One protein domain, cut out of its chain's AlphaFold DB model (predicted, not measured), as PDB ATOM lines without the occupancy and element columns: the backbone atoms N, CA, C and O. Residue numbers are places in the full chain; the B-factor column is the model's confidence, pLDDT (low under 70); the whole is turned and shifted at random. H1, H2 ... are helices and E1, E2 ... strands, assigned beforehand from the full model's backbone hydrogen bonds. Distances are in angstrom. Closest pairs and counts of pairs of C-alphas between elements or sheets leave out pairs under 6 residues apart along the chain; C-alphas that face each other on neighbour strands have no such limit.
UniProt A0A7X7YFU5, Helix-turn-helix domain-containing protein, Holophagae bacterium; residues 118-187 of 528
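Overview. This is residues 118 to 187 of the 528 residues of the protein "Helix-turn-helix domain-containing protein" of Holophagae bacterium (UniProt A0A7X7YFU5). Two short helices, H2 and H3, meet at a corner around one short strand, E1, with the longest helix, H1, at one end of an elongated body and a long link leading out to a last helix, H4, at the other. Residues 174 to 180 stick out. The printed part has 70 residues, with four named helices and one named strand in the order H1, H2, E1, H3, H4; the class is mostly helix. It is only just compact, close to loose, with a radius of gyration of the C-alphas of 13.1 A and spans of 40 by 25 by 17 A.

Arrangement. Residues 118 to 119 pair antiparallel with residues 151 to 153 of E1, residues 151 to 154, which pairs with no named strand. H1, residues 126 to 138, is close to but not clearly touching H2, residues 141 to 147, the closest C-alphas being those of Gly 136 and Leu 144, 7.1 A apart. H2 and H3, residues 160 to 166, touch at His 146 and Asn 160, closest C-alphas 5.3 A apart, at a steep tilt of 51 degrees, the same way. The closest C-alphas of E1 and H3, Val 152 and Phe 162, are 5.5 A apart. H4, residues 178 to 185, is apart from H1, H2 and E1. In the four helices every O i to N i+4 pair is within hydrogen-bond range.

Along the chain. H1 begins at C-alpha 126, (128.560, 184.726, 208.056), and is 18.5 A long; H2 is 10.0 A, E1 7.3 A, H3 9.8 A and H4 10.7 A, ending at C-alpha 185, (138.251, 188.875, 190.105).

Size, cuts and confidence. The C-alphas of Leu 138 and Asp 175, the two farthest apart, are 40.3 A apart. The printed part has no cut. The link H3 to H4 is long. Residues 121 to 122 and 167 to 187 are under 70 in pLDDT.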
ATOM      1  N   GLU A 118     122.061 184.382 191.572       80.19
ATOM      2  CA  GLU A 118     123.421 183.863 191.693       80.19
ATOM      3  C   GLU A 118     124.212 184.747 192.662       80.19
ATOM      4  O   GLU A 118     124.429 185.934 192.405       80.19
ATOM      5  N   VAL A 119     124.645 184.188 193.791       79.31
ATOM      6  CA  VAL A 119     125.404 184.934 194.803       79.31
ATOM      7  C   VAL A 119     126.876 185.095 194.447       79.31
ATOM      8  O   VAL A 119     127.474 184.292 193.734       79.31
ATOM      9  N   SER A 120     127.485 186.151 194.980       77.50
ATOM     10  CA  SER A 120     128.909 186.420 194.828       77.50
ATOM     11  C   SER A 120     129.749 185.254 195.356       77.50
ATOM     12  O   SER A 120     129.582 184.860 196.510       77.50
ATOM     13  N   PRO A 121     130.732 184.759 194.580       65.94
ATOM     14  CA  PRO A 121     131.641 183.713 195.045       65.94
ATOM     15  C   PRO A 121     132.571 184.197 196.170       65.94
ATOM     16  O   PRO A 121     133.280 183.396 196.775       65.94
ATOM     17  N   GLU A 122     132.606 185.508 196.438       68.56
ATOM     18  CA  GLU A 122     133.379 186.099 197.529       68.56
ATOM     19  C   GLU A 122     132.603 186.135 198.858       68.56
ATOM     20  O   GLU A 122     133.192 186.521 199.863       68.56
ATOM     21  N   LEU A 123     131.326 185.728 198.893       74.56
ATOM     22  CA  LEU A 123     130.492 185.667 200.099       74.56
ATOM     23  C   LEU A 123     131.012 184.585 201.063       74.56
ATOM     24  O   LEU A 123     130.623 183.420 200.986       74.56
ATOM     25  N   ASN A 124     131.942 184.949 201.940       78.31
ATOM     26  CA  ASN A 124     132.719 183.990 202.731       78.31
ATOM     27  C   ASN A 124     132.665 184.246 204.240       78.31
ATOM     28  O   ASN A 124     133.188 183.437 205.009       78.31
ATOM     29  N   GLU A 125     132.015 185.327 204.673       82.81
ATOM     30  CA  GLU A 125     131.769 185.617 206.082       82.81
ATOM     31  C   GLU A 125     130.271 185.475 206.421       82.81
ATOM     32  O   GLU A 125     129.390 185.842 205.642       82.81
ATOM     33  N   ILE A 126     129.953 184.972 207.622       83.88
ATOM     34  CA  ILE A 126     128.560 184.726 208.056       83.88
ATOM     35  C   ILE A 126     127.721 186.014 208.059       83.88
ATOM     36  O   ILE A 126     126.525 185.971 207.776       83.88
ATOM     37  N   TYR A 127     128.309 187.167 208.391       86.75
ATOM     38  CA  TYR A 127     127.562 188.427 208.368       86.75
ATOM     39  C   TYR A 127     127.214 188.855 206.936       86.75
ATOM     40  O   TYR A 127     126.126 189.374 206.727       86.75
ATOM     41  N   GLU A 128     128.079 188.591 205.950       89.25
ATOM     42  CA  GLU A 128     127.788 188.881 204.542       89.25
ATOM     43  C   GLU A 128     126.614 188.031 204.067       89.25
ATOM     44  O   GLU A 128     125.720 188.546 203.407       89.25
ATOM     45  N   LEU A 129     126.566 186.758 204.481       86.50
ATOM     46  CA  LEU A 129     125.431 185.878 204.214       86.50
ATOM     47  C   LEU A 129     124.122 186.460 204.763       86.50
ATOM     48  O   LEU A 129     123.127 186.521 204.047       86.50
ATOM     49  N   LYS A 130     124.138 186.957 206.007       86.44
ATOM     50  CA  LYS A 130     122.977 187.626 206.615       86.44
ATOM     51  C   LYS A 130     122.562 188.877 205.837       86.44
ATOM     52  O   LYS A 130     121.372 189.075 205.617       86.44
ATOM     53  N   LEU A 131     123.520 189.705 205.412       90.75
ATOM     54  CA  LEU A 131     123.240 190.907 204.622       90.75
ATOM     55  C   LEU A 131     122.646 190.556 203.249       90.75
ATOM     56  O   LEU A 131     121.624 191.122 202.873       90.75
ATOM     57  N   ALA A 132     123.221 189.573 202.552       90.56
ATOM     58  CA  ALA A 132     122.725 189.088 201.267       90.56
ATOM     59  C   ALA A 132     121.299 188.524 201.374       90.56
ATOM     60  O   ALA A 132     120.461 188.807 200.522       90.56
ATOM     61  N   MET A 133     120.998 187.773 202.440       86.12
ATOM     62  CA  MET A 133     119.645 187.273 202.710       86.12
ATOM     63  C   MET A 133     118.652 188.411 202.965       86.12
ATOM     64  O   MET A 133     117.546 188.391 202.431       86.12
ATOM     65  N   LEU A 134     119.031 189.412 203.769       85.38
ATOM     66  CA  LEU A 134     118.176 190.572 204.032       85.38
ATOM     67  C   LEU A 134     117.889 191.345 202.741       85.38
ATOM     68  O   LEU A 134     116.730 191.626 202.455       85.38
ATOM     69  N   GLU A 135     118.907 191.636 201.930       86.81
ATOM     70  CA  GLU A 135     118.711 192.284 200.630       86.81
ATOM     71  C   GLU A 135     117.832 191.454 199.691       86.81
ATOM     72  O   GLU A 135     116.902 192.000 199.101       86.81
ATOM     73  N   GLY A 136     118.094 190.147 199.577       84.31
ATOM     74  CA  GLY A 136     117.329 189.232 198.729       84.31
ATOM     75  C   GLY A 136     115.845 189.179 199.094       84.31
ATOM     76  O   GLY A 136     114.997 189.113 198.211       84.31
ATOM     77  N   ASN A 137     115.527 189.269 200.386       81.88
ATOM     78  CA  ASN A 137     114.148 189.255 200.869       81.88
ATOM     79  C   ASN A 137     113.458 190.627 200.792       81.88
ATOM     80  O   ASN A 137     112.231 190.689 200.725       81.88
ATOM     81  N   LEU A 138     114.217 191.726 200.834       83.62
ATOM     82  CA  LEU A 138     113.676 193.091 200.831       83.62
ATOM     83  C   LEU A 138     113.496 193.672 199.423       83.62
ATOM     84  O   LEU A 138     112.627 194.521 199.216       83.62
ATOM     85  N   LEU A 139     114.335 193.272 198.469       86.38
ATOM     86  CA  LEU A 139     114.378 193.852 197.130       86.38
ATOM     87  C   LEU A 139     113.639 192.977 196.114       86.38
ATOM     88  O   LEU A 139     113.709 191.752 196.143       86.38
ATOM     89  N   SER A 140     112.970 193.616 195.150       90.00
ATOM     90  CA  SER A 140     112.501 192.913 193.954       90.00
ATOM     91  C   SER A 140     113.694 192.416 193.130       90.00
ATOM     92  O   SER A 140     114.791 192.964 193.223       90.00
ATOM     93  N   LYS A 141     113.479 191.429 192.253       90.44
ATOM     94  CA  LYS A 141     114.516 190.952 191.320       90.44
ATOM     95  C   LYS A 141     115.133 192.079 190.486       90.44
ATOM     96  O   LYS A 141     116.349 192.167 190.371       90.44
ATOM     97  N   GLU A 142     114.302 192.984 189.977       92.69
ATOM     98  CA  GLU A 142     114.750 194.180 189.254       92.69
ATOM     99  C   GLU A 142     115.626 195.084 190.139       92.69
ATOM    100  O   GLU A 142     116.704 195.519 189.730       92.69
ATOM    101  N   ALA A 143     115.229 195.317 191.392       91.50
ATOM    102  CA  ALA A 143     116.045 196.084 192.325       91.50
ATOM    103  C   ALA A 143     117.357 195.357 192.684       91.50
ATOM    104  O   ALA A 143     118.397 196.003 192.804       91.50
ATOM    105  N   LEU A 144     117.359 194.027 192.796       91.38
ATOM    106  CA  LEU A 144     118.583 193.246 192.999       91.38
ATOM    107  C   LEU A 144     119.557 193.413 191.829       91.38
ATOM    108  O   LEU A 144     120.745 193.642 192.061       91.38
ATOM    109  N   VAL A 145     119.062 193.405 190.588       91.06
ATOM    110  CA  VAL A 145     119.869 193.710 189.399       91.06
ATOM    111  C   VAL A 145     120.468 195.111 189.482       91.06
ATOM    112  O   VAL A 145     121.672 195.283 189.280       91.06
ATOM    113  N   HIS A 146     119.659 196.120 189.797       91.88
ATOM    114  CA  HIS A 146     120.108 197.510 189.746       91.88
ATOM    115  C   HIS A 146     121.030 197.915 190.894       91.88
ATOM    116  O   HIS A 146     121.911 198.760 190.708       91.88
ATOM    117  N   ARG A 147     120.815 197.367 192.091       93.12
ATOM    118  CA  ARG A 147     121.429 197.892 193.317       93.12
ATOM    119  C   ARG A 147     121.771 196.852 194.378       93.12
ATOM    120  O   ARG A 147     122.280 197.261 195.419       93.12
ATOM    121  N   GLY A 148     121.546 195.560 194.140       93.50
ATOM    122  CA  GLY A 148     121.961 194.503 195.066       93.50
ATOM    123  C   GLY A 148     123.483 194.450 195.226       93.50
ATOM    124  O   GLY A 148     124.218 194.663 194.259       93.50
ATOM    125  N   ALA A 149     123.965 194.192 196.443       93.31
ATOM    126  CA  ALA A 149     125.401 194.183 196.726       93.31
ATOM    127  C   ALA A 149     126.062 192.811 196.546       93.31
ATOM    128  O   ALA A 149     127.212 192.725 196.110       93.31
ATOM    129  N   TYR A 150     125.355 191.730 196.880       90.25
ATOM    130  CA  TYR A 150     125.943 190.389 196.993       90.25
ATOM    131  C   TYR A 150     125.568 189.418 195.869       90.25
ATOM    132  O   TYR A 150     125.947 188.250 195.935       90.25
ATOM    133  N   PHE A 151     124.888 189.880 194.821       86.19
ATOM    134  CA  PHE A 151     124.433 189.039 193.711       86.19
ATOM    135  C   PHE A 151     125.209 189.351 192.428       86.19
ATOM    136  O   PHE A 151     125.410 190.514 192.080       86.19
ATOM    137  N   VAL A 152     125.665 188.308 191.735       82.25
ATOM    138  CA  VAL A 152     126.353 188.379 190.435       82.25
ATOM    139  C   VAL A 152     125.342 188.504 189.308       82.25
ATOM    140  O   VAL A 152     125.521 189.330 188.411       82.25
ATOM    141  N   SER A 153     124.270 187.716 189.374       79.12
ATOM    142  CA  SER A 153     123.188 187.734 188.400       79.12
ATOM    143  C   SER A 153     121.836 187.423 189.048       79.12
ATOM    144  O   SER A 153     121.769 186.865 190.145       79.12
ATOM    145  N   VAL A 154     120.756 187.819 188.375       84.19
ATOM    146  CA  VAL A 154     119.371 187.476 188.723       84.19
ATOM    147  C   VAL A 154     118.664 187.063 187.437       84.19
ATOM    148  O   VAL A 154     118.669 187.819 186.470       84.19
ATOM    149  N   ASP A 155     118.107 185.853 187.396       84.56
ATOM    150  CA  ASP A 155     117.495 185.247 186.201       84.56
ATOM    151  C   ASP A 155     118.418 185.294 184.962       84.56
ATOM    152  O   ASP A 155     117.989 185.511 183.830       84.56
ATOM    153  N   GLY A 156     119.726 185.115 185.186       74.88
ATOM    154  CA  GLY A 156     120.758 185.165 184.146       74.88
ATOM    155  C   GLY A 156     121.163 186.576 183.699       74.88
ATOM    156  O   GLY A 156     122.106 186.712 182.916       74.88
ATOM    157  N   GLN A 157     120.516 187.632 184.204       81.62
ATOM    158  CA  GLN A 157     120.921 189.017 183.968       81.62
ATOM    159  C   GLN A 157     122.026 189.433 184.954       81.62
ATOM    160  O   GLN A 157     121.798 189.381 186.163       81.62
ATOM    161  N   PRO A 158     123.203 189.896 184.488       81.06
ATOM    162  CA  PRO A 158     124.244 190.414 185.372       81.06
ATOM    163  C   PRO A 158     123.778 191.646 186.155       81.06
ATOM    164  O   PRO A 158     123.139 192.535 185.591       81.06
ATOM    165  N   THR A 159     124.145 191.734 187.433       87.94
ATOM    166  CA  THR A 159     123.839 192.910 188.257       87.94
ATOM    167  C   THR A 159     124.753 194.090 187.922       87.94
ATOM    168  O   THR A 159     125.904 193.932 187.498       87.94
ATOM    169  N   ASN A 160     124.275 195.306 188.179       90.69
ATOM    170  CA  ASN A 160     125.058 196.528 188.002       90.69
ATOM    171  C   ASN A 160     126.300 196.537 188.897       90.69
ATOM    172  O   ASN A 160     127.364 196.972 188.459       90.69
ATOM    173  N   HIS A 161     126.196 195.999 190.120       90.62
ATOM    174  CA  HIS A 161     127.343 195.818 191.014       90.62
ATOM    175  C   HIS A 161     128.434 194.982 190.342       90.62
ATOM    176  O   HIS A 161     129.579 195.419 190.228       90.62
ATOM    177  N   PHE A 162     128.067 193.818 189.802       85.81
ATOM    178  CA  PHE A 162     129.003 192.957 189.091       85.81
ATOM    179  C   PHE A 162     129.650 193.662 187.888       85.81
ATOM    180  O   PHE A 162     130.870 193.587 187.708       85.81
ATOM    181  N   LEU A 163     128.870 194.396 187.092       83.25
ATOM    182  CA  LEU A 163     129.371 195.136 185.929       83.25
ATOM    183  C   LEU A 163     130.340 196.265 186.318       83.25
ATOM    184  O   LEU A 163     131.383 196.420 185.675       83.25
ATOM    185  N   ILE A 164     130.054 197.006 187.394       86.62
ATOM    186  CA  ILE A 164     130.925 198.064 187.933       86.62
ATOM    187  C   ILE A 164     132.253 197.473 188.410       86.62
ATOM    188  O   ILE A 164     133.324 197.980 188.067       86.62
ATOM    189  N   CYS A 165     132.212 196.378 189.168       82.12
ATOM    190  CA  CYS A 165     133.421 195.749 189.691       82.12
ATOM    191  C   CYS A 165     134.292 195.114 188.595       82.12
ATOM    192  O   CYS A 165     135.517 195.028 188.734       82.12
ATOM    193  N   THR A 166     133.676 194.671 187.497       72.00
ATOM    194  CA  THR A 166     134.369 194.002 186.391       72.00
ATOM    195  C   THR A 166     134.756 194.932 185.238       72.00
ATOM    196  O   THR A 166     135.605 194.553 184.429       72.00
ATOM    197  N   GLY A 167     134.248 196.169 185.201       62.62
ATOM    198  CA  GLY A 167     134.624 197.179 184.208       62.62
ATOM    199  C   GLY A 167     133.824 197.115 182.901       62.62
ATOM    200  O   GLY A 167     134.387 197.389 181.846       62.62
ATOM    201  N   GLY A 168     132.543 196.723 182.947       50.22
ATOM    202  CA  GLY A 168     131.598 196.881 181.826       50.22
ATOM    203  C   GLY A 168     131.848 196.023 180.583       50.22
ATOM    204  O   GLY A 168     131.170 196.181 179.573       50.22
ATOM    205  N   GLY A 169     132.806 195.101 180.630       44.41
ATOM    206  CA  GLY A 169     133.188 194.313 179.467       44.41
ATOM    207  C   GLY A 169     134.064 193.135 179.841       44.41
ATOM    208  O   GLY A 169     135.244 193.097 179.506       44.41
ATOM    209  N   VAL A 170     133.484 192.137 180.503       36.75
ATOM    210  CA  VAL A 170     134.109 190.818 180.585       36.75
ATOM    211  C   VAL A 170     133.476 189.902 179.540       36.75
ATOM    212  O   VAL A 170     132.513 189.192 179.795       36.75
ATOM    213  N   ARG A 171     134.095 189.857 178.356       41.81
ATOM    214  CA  ARG A 171     134.409 188.556 177.753       41.81
ATOM    215  C   ARG A 171     135.828 188.234 178.193       41.81
ATOM    216  O   ARG A 171     136.766 188.905 177.777       41.81
ATOM    217  N   LEU A 172     135.988 187.252 179.077       40.81
ATOM    218  CA  LEU A 172     137.317 186.808 179.500       40.81
ATOM    219  C   LEU A 172     138.122 186.390 178.252       40.81
ATOM    220  O   LEU A 172     137.622 185.571 177.474       40.81
ATOM    221  N   PRO A 173     139.359 186.884 178.049       36.41
ATOM    222  CA  PRO A 173     140.244 186.341 177.027       36.41
ATOM    223  C   PRO A 173     140.449 184.851 177.303       36.41
ATOM    224  O   PRO A 173     140.820 184.484 178.427       36.41
ATOM    225  N   ARG A 174     140.206 183.994 176.301       40.00
ATOM    226  CA  ARG A 174     140.363 182.532 176.423       40.00
ATOM    227  C   ARG A 174     141.786 182.139 176.861       40.00
ATOM    228  O   ARG A 174     141.943 181.154 177.578       40.00
ATOM    229  N   ASP A 175     142.773 182.999 176.600       38.38
ATOM    230  CA  ASP A 175     144.200 182.653 176.685       38.38
ATOM    231  C   ASP A 175     144.943 183.178 177.929       38.38
ATOM    232  O   ASP A 175     146.134 182.927 178.096       38.38
ATOM    233  N   SER A 176     144.285 183.886 178.856       35.69
ATOM    234  CA  SER A 176     144.921 184.214 180.149       35.69
ATOM    235  C   SER A 176     144.967 182.987 181.084       35.69
ATOM    236  O   SER A 176     144.126 182.093 181.017       35.69
ATOM    237  N   GLY A 177     145.932 182.896 182.000       40.06
ATOM    238  CA  GLY A 177     145.963 181.796 182.976       40.06
ATOM    239  C   GLY A 177     144.800 181.877 183.982       40.06
ATOM    240  O   GLY A 177     144.550 182.936 184.560       40.06
ATOM    241  N   ALA A 178     144.119 180.757 184.255       41.06
ATOM    242  CA  ALA A 178     142.911 180.691 185.098       41.06
ATOM    243  C   ALA A 178     143.069 181.290 186.516       41.06
ATOM    244  O   ALA A 178     142.137 181.884 187.051       41.06
ATOM    245  N   ARG A 179     144.271 181.215 187.106       34.69
ATOM    246  CA  ARG A 179     144.562 181.759 188.447       34.69
ATOM    247  C   ARG A 179     144.676 183.283 188.504       34.69
ATOM    248  O   ARG A 179     144.389 183.854 189.549       34.69
ATOM    249  N   LEU A 180     145.090 183.939 187.418       36.25
ATOM    250  CA  LEU A 180     145.180 185.403 187.370       36.25
ATOM    251  C   LEU A 180     143.783 186.024 187.208       36.25
ATOM    252  O   LEU A 180     143.491 187.027 187.848       36.25
ATOM    253  N   ARG A 181     142.897 185.363 186.441       44.25
ATOM    254  CA  ARG A 181     141.470 185.719 186.334       44.25
ATOM    255  C   ARG A 181     140.731 185.559 187.666       44.25
ATOM    256  O   ARG A 181     140.009 186.461 188.065       44.25
ATOM    257  N   SER A 182     140.967 184.451 188.369       41.03
ATOM    258  CA  SER A 182     140.369 184.185 189.684       41.03
ATOM    259  C   SER A 182     140.871 185.164 190.756       41.03
ATOM    260  O   SER A 182     140.056 185.782 191.421       41.03
ATOM    261  N   PHE A 183     142.179 185.426 190.868       36.84
ATOM    262  CA  PHE A 183     142.708 186.331 191.901       36.84
ATOM    263  C   PHE A 183     142.343 187.815 191.688       36.84
ATOM    264  O   PHE A 183     142.006 188.499 192.650       36.84
ATOM    265  N   ILE A 184     142.392 188.316 190.444       43.00
ATOM    266  CA  ILE A 184     142.012 189.705 190.119       43.00
ATOM    267  C   ILE A 184     140.489 189.896 190.196       43.00
ATOM    268  O   ILE A 184     140.043 190.976 190.573       43.00
ATOM    269  N   GLY A 185     139.697 188.864 189.884       49.06
ATOM    270  CA  GLY A 185     138.251 188.875 190.105       49.06
ATOM    271  C   GLY A 185     137.888 188.943 191.592       49.06
ATOM    272  O   GLY A 185     137.154 189.842 191.975       49.06
ATOM    273  N   MET A 186     138.495 188.072 192.413       42.31
ATOM    274  CA  MET A 186     138.105 187.755 193.803       42.31
ATOM    275  C   MET A 186     138.322 188.834 194.888       42.31
ATOM    276  O   MET A 186     138.045 188.569 196.051       42.31
ATOM    277  N   HIS A 187     138.901 189.996 194.585       49.59
ATOM    278  CA  HIS A 187     138.978 191.123 195.546       49.59
ATOM    279  C   HIS A 187     138.448 192.433 194.941       49.59
ATOM    280  O   HIS A 187     138.512 193.507 195.558       49.59
TER     281      HIS A 187